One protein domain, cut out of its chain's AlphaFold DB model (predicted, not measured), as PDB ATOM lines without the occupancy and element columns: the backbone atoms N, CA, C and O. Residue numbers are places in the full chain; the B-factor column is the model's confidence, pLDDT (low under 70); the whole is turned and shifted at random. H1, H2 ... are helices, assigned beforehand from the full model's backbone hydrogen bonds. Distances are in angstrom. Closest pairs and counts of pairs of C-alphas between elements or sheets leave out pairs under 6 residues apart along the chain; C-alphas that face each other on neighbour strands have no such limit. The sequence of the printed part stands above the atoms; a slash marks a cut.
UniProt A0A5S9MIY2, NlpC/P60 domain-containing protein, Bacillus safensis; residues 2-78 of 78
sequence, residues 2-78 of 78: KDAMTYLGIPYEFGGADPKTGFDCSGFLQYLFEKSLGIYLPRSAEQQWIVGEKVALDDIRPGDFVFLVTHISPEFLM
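This is residues 2 to 78 of the 78 residues of the protein "NlpC/P60 domain-containing protein" of Bacillus safensis (UniProt A0A5S9MIY2). There is little regular structure: a longer helix, H2, has short H1 near its side and short H3 at its beginning, and the tail of residues 70 to 78 sticks out. The printed part has 77 residues, three named helices in order H1, H2, H3, holding under half of them, no named strand, class all helix. It is loose: radius of gyration of the C-alphas 14.7 A, spans 46 by 34 by 20 A.

H2, residues 25 to 37, runs 18.1 A from C-alpha 25 at (172.230, 172.488, 192.295). H1 is residues 4 to 7, 5.9 A; H3 is residues 45 to 50, 9.0 A, ending at (161.700, 175.735, 203.521).

H2 only just touches H3, by residues 25 to 26 alone, with 3 C-alpha pairs within 8 A, closest Ser 26 and Ala 45, 5.0 A. H1 and H2 are close but not clearly touching. O i to N i+4 pairs within hydrogen-bond range: 8 of 9 in H2, 1 of 2 in H3.

The printed part has no cut. pLDDT is under 70 at residue 2 and residues 71 to 78.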
ATOM      1  N   LYS A   2     170.670 188.742 186.850       66.25
ATOM      2  CA  LYS A   2     171.604 188.980 185.749       66.25
ATOM      3  C   LYS A   2     172.616 187.834 185.727       66.25
ATOM      4  O   LYS A   2     172.927 187.271 186.770       66.25
ATOM      5  N   ASP A   3     173.069 187.482 184.534       79.56
ATOM      6  CA  ASP A   3     174.298 186.716 184.321       79.56
ATOM      7  C   ASP A   3     174.301 185.235 184.753       79.56
ATOM      8  O   ASP A   3     175.340 184.598 184.707       79.56
ATOM      9  N   ALA A   4     173.157 184.598 185.047       88.12
ATOM     10  CA  ALA A   4     173.126 183.140 185.282       88.12
ATOM     11  C   ALA A   4     173.735 182.339 184.108       88.12
ATOM     12  O   ALA A   4     174.456 181.364 184.303       88.12
ATOM     13  N   MET A   5     173.516 182.817 182.880       91.88
ATOM     14  CA  MET A   5     174.066 182.223 181.660       91.88
ATOM     15  C   MET A   5     175.592 182.344 181.543       91.88
ATOM     16  O   MET A   5     176.186 181.583 180.784       91.88
ATOM     17  N   THR A   6     176.251 183.249 182.279       93.50
ATOM     18  CA  THR A   6     177.724 183.364 182.234       93.50
ATOM     19  C   THR A   6     178.423 182.181 182.894       93.50
ATOM     20  O   THR A   6     179.614 181.986 182.693       93.50
ATOM     21  N   TYR A   7     177.683 181.396 183.679       93.38
ATOM     22  CA  TYR A   7     178.180 180.205 184.364       93.38
ATOM     23  C   TYR A   7     177.899 178.916 183.581       93.38
ATOM     24  O   TYR A   7     178.216 177.824 184.048       93.38
ATOM     25  N   LEU A   8     177.317 179.024 182.381       94.75
ATOM     26  CA  LEU A   8     177.091 177.877 181.512       94.75
ATOM     27  C   LEU A   8     178.427 177.221 181.137       94.75
ATOM     28  O   LEU A   8     179.377 177.895 180.745       94.75
ATOM     29  N   GLY A   9     178.483 175.893 181.236       95.25
ATOM     30  CA  GLY A   9     179.685 175.110 180.945       95.25
ATOM     31  C   GLY A   9     180.618 174.907 182.141       95.25
ATOM     32  O   GLY A   9     181.548 174.112 182.034       95.25
ATOM     33  N   ILE A  10     180.362 175.554 183.282       96.69
ATOM     34  CA  ILE A  10     181.044 175.213 184.536       96.69
ATOM     35  C   ILE A  10     180.594 173.807 184.978       96.69
ATOM     36  O   ILE A  10     179.391 173.530 184.952       96.69
ATOM     37  N   PRO A  11     181.523 172.908 185.364       97.19
ATOM     38  CA  PRO A  11     181.178 171.548 185.761       97.19
ATOM     39  C   PRO A  11     180.230 171.490 186.960       97.19
ATOM     40  O   PRO A  11     180.311 172.306 187.884       97.19
ATOM     41  N   TYR A  12     179.377 170.464 186.954       97.38
ATOM     42  CA  TYR A  12     178.673 170.056 188.158       97.38
ATOM     43  C   TYR A  12     179.673 169.412 189.122       97.38
ATOM     44  O   TYR A  12     180.295 168.414 188.768       97.38
ATOM     45  N   GLU A  13     179.785 169.953 190.329       97.94
ATOM     46  CA  GLU A  13     180.654 169.444 191.387       97.94
ATOM     47  C   GLU A  13     179.826 169.267 192.656       97.94
ATOM     48  O   GLU A  13     179.242 170.226 193.162       97.94
ATOM     49  N   PHE A  14     179.754 168.043 193.183       96.69
ATOM     50  CA  PHE A  14     178.985 167.769 194.396       96.69
ATOM     51  C   PHE A  14     179.592 168.513 195.592       96.69
ATOM     52  O   PHE A  14     180.766 168.340 195.907       96.69
ATOM     53  N   GLY A  15     178.803 169.346 196.271       96.25
ATOM     54  CA  GLY A  15     179.321 170.233 197.312       96.25
ATOM     55  C   GLY A  15     179.893 171.553 196.776       96.25
ATOM     56  O   GLY A  15     180.199 172.441 197.578       96.25
ATOM     57  N   GLY A  16     179.943 171.752 195.457       97.50
ATOM     58  CA  GLY A  16     180.445 172.964 194.814       97.50
ATOM     59  C   GLY A  16     179.527 174.180 194.979       97.50
ATOM     60  O   GLY A  16     178.305 174.078 194.872       97.50
ATOM     61  N   ALA A  17     180.129 175.347 195.219       96.69
ATOM     62  CA  ALA A  17     179.444 176.638 195.358       96.69
ATOM     63  C   ALA A  17     180.276 177.820 194.808       96.69
ATOM     64  O   ALA A  17     179.987 178.976 195.115       96.69
ATOM     65  N   ASP A  18     181.316 177.552 194.010       95.44
ATOM     66  CA  ASP A  18     182.230 178.575 193.487       95.44
ATOM     67  C   ASP A  18     182.498 178.342 191.989       95.44
ATOM     68  O   ASP A  18     182.804 177.218 191.583       95.44
ATOM     69  N   PRO A  19     182.442 179.387 191.143       95.56
ATOM     70  CA  PRO A  19     182.625 179.245 189.699       95.56
ATOM     71  C   PRO A  19     184.001 178.703 189.282       95.56
ATOM     72  O   PRO A  19     184.149 178.228 188.159       95.56
ATOM     73  N   LYS A  20     185.018 178.775 190.147       96.44
ATOM     74  CA  LYS A  20     186.359 178.231 189.891       96.44
ATOM     75  C   LYS A  20     186.445 176.732 190.151       96.44
ATOM     76  O   LYS A  20     187.291 176.078 189.550       96.44
ATOM     77  N   THR A  21     185.629 176.207 191.063       96.56
ATOM     78  CA  THR A  21     185.668 174.794 191.477       96.56
ATOM     79  C   THR A  21     184.488 173.985 190.960       96.56
ATOM     80  O   THR A  21     184.540 172.764 191.004       96.56
ATOM     81  N   GLY A  22     183.440 174.645 190.471       97.56
ATOM     82  CA  GLY A  22     182.200 174.002 190.060       97.56
ATOM     83  C   GLY A  22     181.055 174.267 191.032       97.56
ATOM     84  O   GLY A  22     181.236 174.788 192.140       97.56
ATOM     85  N   PHE A  23     179.857 173.888 190.600       98.12
ATOM     86  CA  PHE A  23     178.622 174.084 191.351       98.12
ATOM     87  C   PHE A  23     177.849 172.779 191.505       98.12
ATOM     88  O   PHE A  23     177.788 171.996 190.564       98.12
ATOM     89  N   ASP A  24     177.158 172.595 192.627       97.25
ATOM     90  CA  ASP A  24     175.970 171.739 192.652       97.25
ATOM     91  C   ASP A  24     174.685 172.562 192.506       97.25
ATOM     92  O   ASP A  24     174.712 173.793 192.402       97.25
ATOM     93  N   CYS A  25     173.542 171.873 192.485       94.88
ATOM     94  CA  CYS A  25     172.230 172.488 192.295       94.88
ATOM     95  C   CYS A  25     171.973 173.648 193.273       94.88
ATOM     96  O   CYS A  25     171.626 174.752 192.860       94.88
ATOM     97  N   SER A  26     172.185 173.411 194.564       96.50
ATOM     98  CA  SER A  26     171.923 174.380 195.630       96.50
ATOM     99  C   SER A  26     173.026 175.426 195.795       96.50
ATOM    100  O   SER A  26     172.727 176.579 196.114       96.50
ATOM    101  N   GLY A  27     174.285 175.062 195.543       97.12
ATOM    102  CA  GLY A  27     175.423 175.975 195.593       97.12
ATOM    103  C   GLY A  27     175.377 177.008 194.471       97.12
ATOM    104  O   GLY A  27     175.707 178.172 194.696       97.12
ATOM    105  N   PHE A  28     174.873 176.631 193.292       96.38
ATOM    106  CA  PHE A  28     174.635 177.584 192.208       96.38
ATOM    107  C   PHE A  28     173.583 178.637 192.579       96.38
ATOM    108  O   PHE A  28     173.808 179.833 192.383       96.38
ATOM    109  N   LEU A  29     172.451 178.212 193.154       94.56
ATOM    110  CA  LEU A  29     171.401 179.137 193.590       94.56
ATOM    111  C   LEU A  29     171.897 180.076 194.689       94.56
ATOM    112  O   LEU A  29     171.657 181.281 194.603       94.56
ATOM    113  N   GLN A  30     172.625 179.541 195.674       95.44
ATOM    114  CA  GLN A  30     173.246 180.327 196.740       95.44
ATOM    115  C   GLN A  30     174.157 181.413 196.158       95.44
ATOM    116  O   GLN A  30     173.969 182.592 196.457       95.44
ATOM    117  N   TYR A  31     175.075 181.028 195.269       95.38
ATOM    118  CA  TYR A  31     176.002 181.954 194.628       95.38
ATOM    119  C   TYR A  31     175.270 183.045 193.829       95.38
ATOM    120  O   TYR A  31     175.584 184.230 193.960       95.38
ATOM    121  N   LEU A  32     174.270 182.683 193.016       93.81
ATOM    122  CA  LEU A  32     173.527 183.655 192.208       93.81
ATOM    123  C   LEU A  32     172.717 184.638 193.054       93.81
ATOM    124  O   LEU A  32     172.659 185.822 192.707       93.81
ATOM    125  N   PHE A  33     172.093 184.166 194.134       92.44
ATOM    126  CA  PHE A  33     171.326 185.009 195.053       92.44
ATOM    127  C   PHE A  33     172.224 185.976 195.807       92.44
ATOM    128  O   PHE A  33     171.929 187.172 195.858       92.44
ATOM    129  N   GLU A  34     173.349 185.486 196.319       94.12
ATOM    130  CA  GLU A  34     174.322 186.333 196.994       94.12
ATOM    131  C   GLU A  34     174.869 187.383 196.020       94.12
ATOM    132  O   GLU A  34     174.851 188.581 196.307       94.12
ATOM    133  N   LYS A  35     175.260 186.965 194.811       92.75
ATOM    134  CA  LYS A  35     175.853 187.857 193.813       92.75
ATOM    135  C   LYS A  35     174.871 188.890 193.255       92.75
ATOM    136  O   LYS A  35     175.264 190.032 193.027       92.75
ATOM    137  N   SER A  36     173.626 188.488 192.990       90.56
ATOM    138  CA  SER A  36     172.629 189.342 192.326       90.56
ATOM    139  C   SER A  36     171.817 190.190 193.298       90.56
ATOM    140  O   SER A  36     171.393 191.283 192.929       90.56
ATOM    141  N   LEU A  37     171.539 189.662 194.493       90.12
ATOM    142  CA  LEU A  37     170.578 190.230 195.440       90.12
ATOM    143  C   LEU A  37     171.181 190.487 196.828       90.12
ATOM    144  O   LEU A  37     170.517 191.105 197.654       90.12
ATOM    145  N   GLY A  38     172.406 190.026 197.108       93.25
ATOM    146  CA  GLY A  38     173.001 190.103 198.447       93.25
ATOM    147  C   GLY A  38     172.303 189.210 199.477       93.25
ATOM    148  O   GLY A  38     172.468 189.416 200.678       93.25
ATOM    149  N   ILE A  39     171.495 188.246 199.024       91.88
ATOM    150  CA  ILE A  39     170.723 187.346 199.886       91.88
ATOM    151  C   ILE A  39     171.508 186.054 200.075       91.88
ATOM    152  O   ILE A  39     171.850 185.384 199.103       91.88
ATOM    153  N   TYR A  40     171.742 185.682 201.331       93.81
ATOM    154  CA  TYR A  40     172.407 184.432 201.664       93.81
ATOM    155  C   TYR A  40     171.386 183.305 201.825       93.81
ATOM    156  O   TYR A  40     170.581 183.307 202.758       93.81
ATOM    157  N   LEU A  41     171.419 182.340 200.909       94.56
ATOM    158  CA  LEU A  41     170.588 181.144 200.996       94.56
ATOM    159  C   LEU A  41     171.268 180.052 201.840       94.56
ATOM    160  O   LEU A  41     172.499 179.956 201.833       94.56
ATOM    161  N   PRO A  42     170.495 179.184 202.522       96.31
ATOM    162  CA  PRO A  42     171.023 177.965 203.131       96.31
ATOM    163  C   PRO A  42     171.742 177.067 202.120       96.31
ATOM    164  O   PRO A  42     171.508 177.160 200.914       96.31
ATOM    165  N   ARG A  43     172.604 176.166 202.603       95.56
ATOM    166  CA  ARG A  43     173.483 175.398 201.715       95.56
ATOM    167  C   ARG A  43     172.765 174.298 200.937       95.56
ATOM    168  O   ARG A  43     173.128 174.079 199.786       95.56
ATOM    169  N   SER A  44     171.821 173.579 201.547       95.00
ATOM    170  CA  SER A  44     171.163 172.439 200.895       95.00
ATOM    171  C   SER A  44     169.868 172.842 200.194       95.00
ATOM    172  O   SER A  44     169.156 173.735 200.650       95.00
ATOM    173  N   ALA A  45     169.522 172.141 199.110       93.50
ATOM    174  CA  ALA A  45     168.258 172.347 198.399       93.50
ATOM    175  C   ALA A  45     167.035 172.155 199.320       93.50
ATOM    176  O   ALA A  45     166.070 172.906 199.235       93.50
ATOM    177  N   GLU A  46     167.101 171.199 200.252       92.00
ATOM    178  CA  GLU A  46     166.057 170.968 201.260       92.00
ATOM    179  C   GLU A  46     165.867 172.178 202.185       92.00
ATOM    180  O   GLU A  46     164.742 172.596 202.449       92.00
ATOM    181  N   GLN A  47     166.960 172.788 202.648       94.31
ATOM    182  CA  GLN A  47     166.878 173.989 203.476       94.31
ATOM    183  C   GLN A  47     166.409 175.204 202.664       94.31
ATOM    184  O   GLN A  47     165.682 176.048 203.180       94.31
ATOM    185  N   GLN A  48     166.797 175.304 201.394       94.56
ATOM    186  CA  GLN A  48     166.334 176.372 200.504       94.56
ATOM    187  C   GLN A  48     164.823 176.274 200.228       94.56
ATOM    188  O   GLN A  48     164.149 177.300 200.174       94.56
ATOM    189  N   TRP A  49     164.278 175.058 200.132       91.69
ATOM    190  CA  TRP A  49     162.843 174.815 199.950       91.69
ATOM    191  C   TRP A  49     161.983 175.366 201.098       91.69
ATOM    192  O   TRP A  49     160.865 175.821 200.863       91.69
ATOM    193  N   ILE A  50     162.487 175.348 202.336       92.00
ATOM    194  CA  ILE A  50     161.700 175.735 203.521       92.00
ATOM    195  C   ILE A  50     161.769 177.225 203.878       92.00
ATOM    196  O   ILE A  50     160.982 177.671 204.709       92.00
ATOM    197  N   VAL A  51     162.702 177.993 203.303       90.56
ATOM    198  CA  VAL A  51     162.888 179.423 203.641       90.56
ATOM    199  C   VAL A  51     162.101 180.380 202.741       90.56
ATOM    200  O   VAL A  51     162.071 181.578 203.012       90.56
ATOM    201  N   GLY A  52     161.480 179.870 201.674       85.19
ATOM    202  CA  GLY A  52     160.679 180.651 200.730       85.19
ATOM    203  C   GLY A  52     159.172 180.600 200.997       85.19
ATOM    204  O   GLY A  52     158.683 179.872 201.861       85.19
ATOM    205  N   GLU A  53     158.425 181.364 200.204       90.50
ATOM    206  CA  GLU A  53     156.970 181.252 200.122       90.50
ATOM    207  C   GLU A  53     156.586 180.197 199.078       90.50
ATOM    208  O   GLU A  53     157.178 180.120 197.999       90.50
ATOM    209  N   LYS A  54     155.586 179.369 199.394       91.81
ATOM    210  CA  LYS A  54     155.057 178.397 198.436       91.81
ATOM    211  C   LYS A  54     154.215 179.117 197.392       91.81
ATOM    212  O   LYS A  54     153.205 179.723 197.732       91.81
ATOM    213  N   VAL A  55     154.592 178.965 196.128       93.25
ATOM    214  CA  VAL A  55     153.836 179.472 194.981       93.25
ATOM    215  C   VAL A  55     152.989 178.337 194.403       93.25
ATOM    216  O   VAL A  55     153.467 177.209 194.259       93.25
ATOM    217  N   ALA A  56     151.715 178.611 194.112       93.62
ATOM    218  CA  ALA A  56     150.857 177.654 193.421       93.62
ATOM    219  C   ALA A  56     151.374 177.419 191.994       93.62
ATOM    220  O   ALA A  56     151.921 178.322 191.371       93.62
ATOM    221  N   LEU A  57     151.189 176.211 191.452       89.06
ATOM    222  CA  LEU A  57     151.713 175.869 190.123       89.06
ATOM    223  C   LEU A  57     151.175 176.779 189.011       89.06
ATOM    224  O   LEU A  57     151.914 177.101 188.086       89.06
ATOM    225  N   ASP A  58     149.929 177.231 189.131       96.06
ATOM    226  CA  ASP A  58     149.303 178.139 188.163       96.06
ATOM    227  C   ASP A  58     149.799 179.594 188.294       96.06
ATOM    228  O   ASP A  58     149.561 180.408 187.404       96.06
ATOM    229  N   ASP A  59     150.523 179.915 189.373       95.75
ATOM    230  CA  ASP A  59     151.009 181.261 189.700       95.75
ATOM    231  C   ASP A  59     152.523 181.441 189.499       95.75
ATOM    232  O   ASP A  59     153.041 182.525 189.783       95.75
ATOM    233  N   ILE A  60     153.238 180.419 189.005       94.75
ATOM    234  CA  ILE A  60     154.697 180.470 188.828       94.75
ATOM    235  C   ILE A  60     155.128 181.565 187.845       94.75
ATOM    236  O   ILE A  60     154.540 181.769 186.777       94.75
ATOM    237  N   ARG A  61     156.208 182.265 188.184       93.81
ATOM    238  CA  ARG A  61     156.767 183.382 187.416       93.81
ATOM    239  C   ARG A  61     158.274 183.208 187.225       93.81
ATOM    240  O   ARG A  61     158.942 182.559 188.031       93.81
ATOM    241  N   PRO A  62     158.863 183.811 186.175       89.56
ATOM    242  CA  PRO A  62     160.313 183.849 186.025       89.56
ATOM    243  C   PRO A  62     160.994 184.416 187.277       89.56
ATOM    244  O   PRO A  62     160.753 185.561 187.656       89.56
ATOM    245  N   GLY A  63     161.872 183.619 187.885       85.06
ATOM    246  CA  GLY A  63     162.536 183.945 189.149       85.06
ATOM    247  C   GLY A  63     162.112 183.049 190.311       85.06
ATOM    248  O   GLY A  63     162.884 182.938 191.262       85.06
ATOM    249  N   ASP A  64     160.968 182.370 190.201       90.88
ATOM    250  CA  ASP A  64     160.571 181.340 191.155       90.88
ATOM    251  C   ASP A  64     161.454 180.097 191.022       90.88
ATOM    252  O   ASP A  64     162.001 179.784 189.957       90.88
ATOM    253  N   PHE A  65     161.581 179.374 192.128       89.69
ATOM    254  CA  PHE A  65     162.375 178.161 192.209       89.69
ATOM    255  C   PHE A  65     161.511 176.916 192.216       89.69
ATOM    256  O   PHE A  65     160.601 176.762 193.027       89.69
ATOM    257  N   VAL A  66     161.865 175.986 191.335       90.12
ATOM    258  CA  VAL A  66     161.256 174.664 191.271       90.12
ATOM    259  C   VAL A  66     162.185 173.681 191.961       90.12
ATOM    260  O   VAL A  66     163.317 173.466 191.527       90.12
ATOM    261  N   PHE A  67     161.692 173.069 193.030       89.38
ATOM    262  CA  PHE A  67     162.400 172.022 193.752       89.38
ATOM    263  C   PHE A  67     161.825 170.668 193.357       89.38
ATOM    264  O   PHE A  67     160.616 170.446 193.411       89.38
ATOM    265  N   LEU A  68     162.706 169.765 192.934       85.69
ATOM    266  CA  LEU A  68     162.345 168.423 192.504       85.69
ATOM    267  C   LEU A  68     162.586 167.452 193.658       85.69
ATOM    268  O   LEU A  68     163.699 167.358 194.174       85.69
ATOM    269  N   VAL A  69     161.545 166.716 194.045       77.88
ATOM    270  CA  VAL A  69     161.657 165.608 194.997       77.88
ATOM    271  C   VAL A  69     161.685 164.316 194.199       77.88
ATOM    272  O   VAL A  69     160.661 163.862 193.690       77.88
ATOM    273  N   THR A  70     162.866 163.720 194.074       73.62
ATOM    274  CA  THR A  70     163.000 162.400 193.460       73.62
ATOM    275  C   THR A  70     162.787 161.350 194.541       73.62
ATOM    276  O   THR A  70     163.660 161.126 195.378       73.62
ATOM    277  N   HIS A  71     161.633 160.686 194.529       60.34
ATOM    278  CA  HIS A  71     161.487 159.429 195.253       60.34
ATOM    279  C   HIS A  71     162.351 158.385 194.546       60.34
ATOM    280  O   HIS A  71     161.940 157.810 193.542       60.34
ATOM    281  N   ILE A  72     163.559 158.145 195.053       57.56
ATOM    282  CA  ILE A  72     164.278 156.919 194.720       57.56
ATOM    283  C   ILE A  72     163.553 155.828 195.501       57.56
ATOM    284  O   ILE A  72     163.825 155.628 196.681       57.56
ATOM    285  N   SER A  73     162.565 155.177 194.889       48.53
ATOM    286  CA  SER A  73     162.122 153.877 195.380       48.53
ATOM    287  C   SER A  73     163.330 152.947 195.265       48.53
ATOM    288  O   SER A  73     163.795 152.724 194.144       48.53
ATOM    289  N   PRO A  74     163.884 152.420 196.370       53.28
ATOM    290  CA  PRO A  74     164.834 151.337 196.257       53.28
ATOM    291  C   PRO A  74     164.015 150.117 195.839       53.28
ATOM    292  O   PRO A  74     163.484 149.387 196.672       53.28
ATOM    293  N   GLU A  75     163.844 149.923 194.534       52.50
ATOM    294  CA  GLU A  75     163.513 148.605 194.019       52.50
ATOM    295  C   GLU A  75     164.733 147.726 194.312       52.50
ATOM    296  O   GLU A  75     165.717 147.734 193.582       52.50
ATOM    297  N   PHE A  76     164.657 147.027 195.446       54.81
ATOM    298  CA  PHE A  76     165.601 146.027 195.940       54.81
ATOM    299  C   PHE A  76     166.989 146.530 196.364       54.81
ATOM    300  O   PHE A  76     167.940 146.583 195.590       54.81
ATOM    301  N   LEU A  77     167.136 146.721 197.677       45.59
ATOM    302  CA  LEU A  77     168.365 146.349 198.377       45.59
ATOM    303  C   LEU A  77     168.057 145.083 199.191       45.59
ATOM    304  O   LEU A  77     167.228 145.126 200.102       45.59
ATOM    305  N   MET A  78     168.672 143.960 198.800       45.66
ATOM    306  CA  MET A  78     169.002 142.870 199.730       45.66
ATOM    307  C   MET A  78     170.212 143.282 200.561       45.66
ATOM    308  O   MET A  78     171.092 143.967 199.989       45.66
TER     309      MET A  78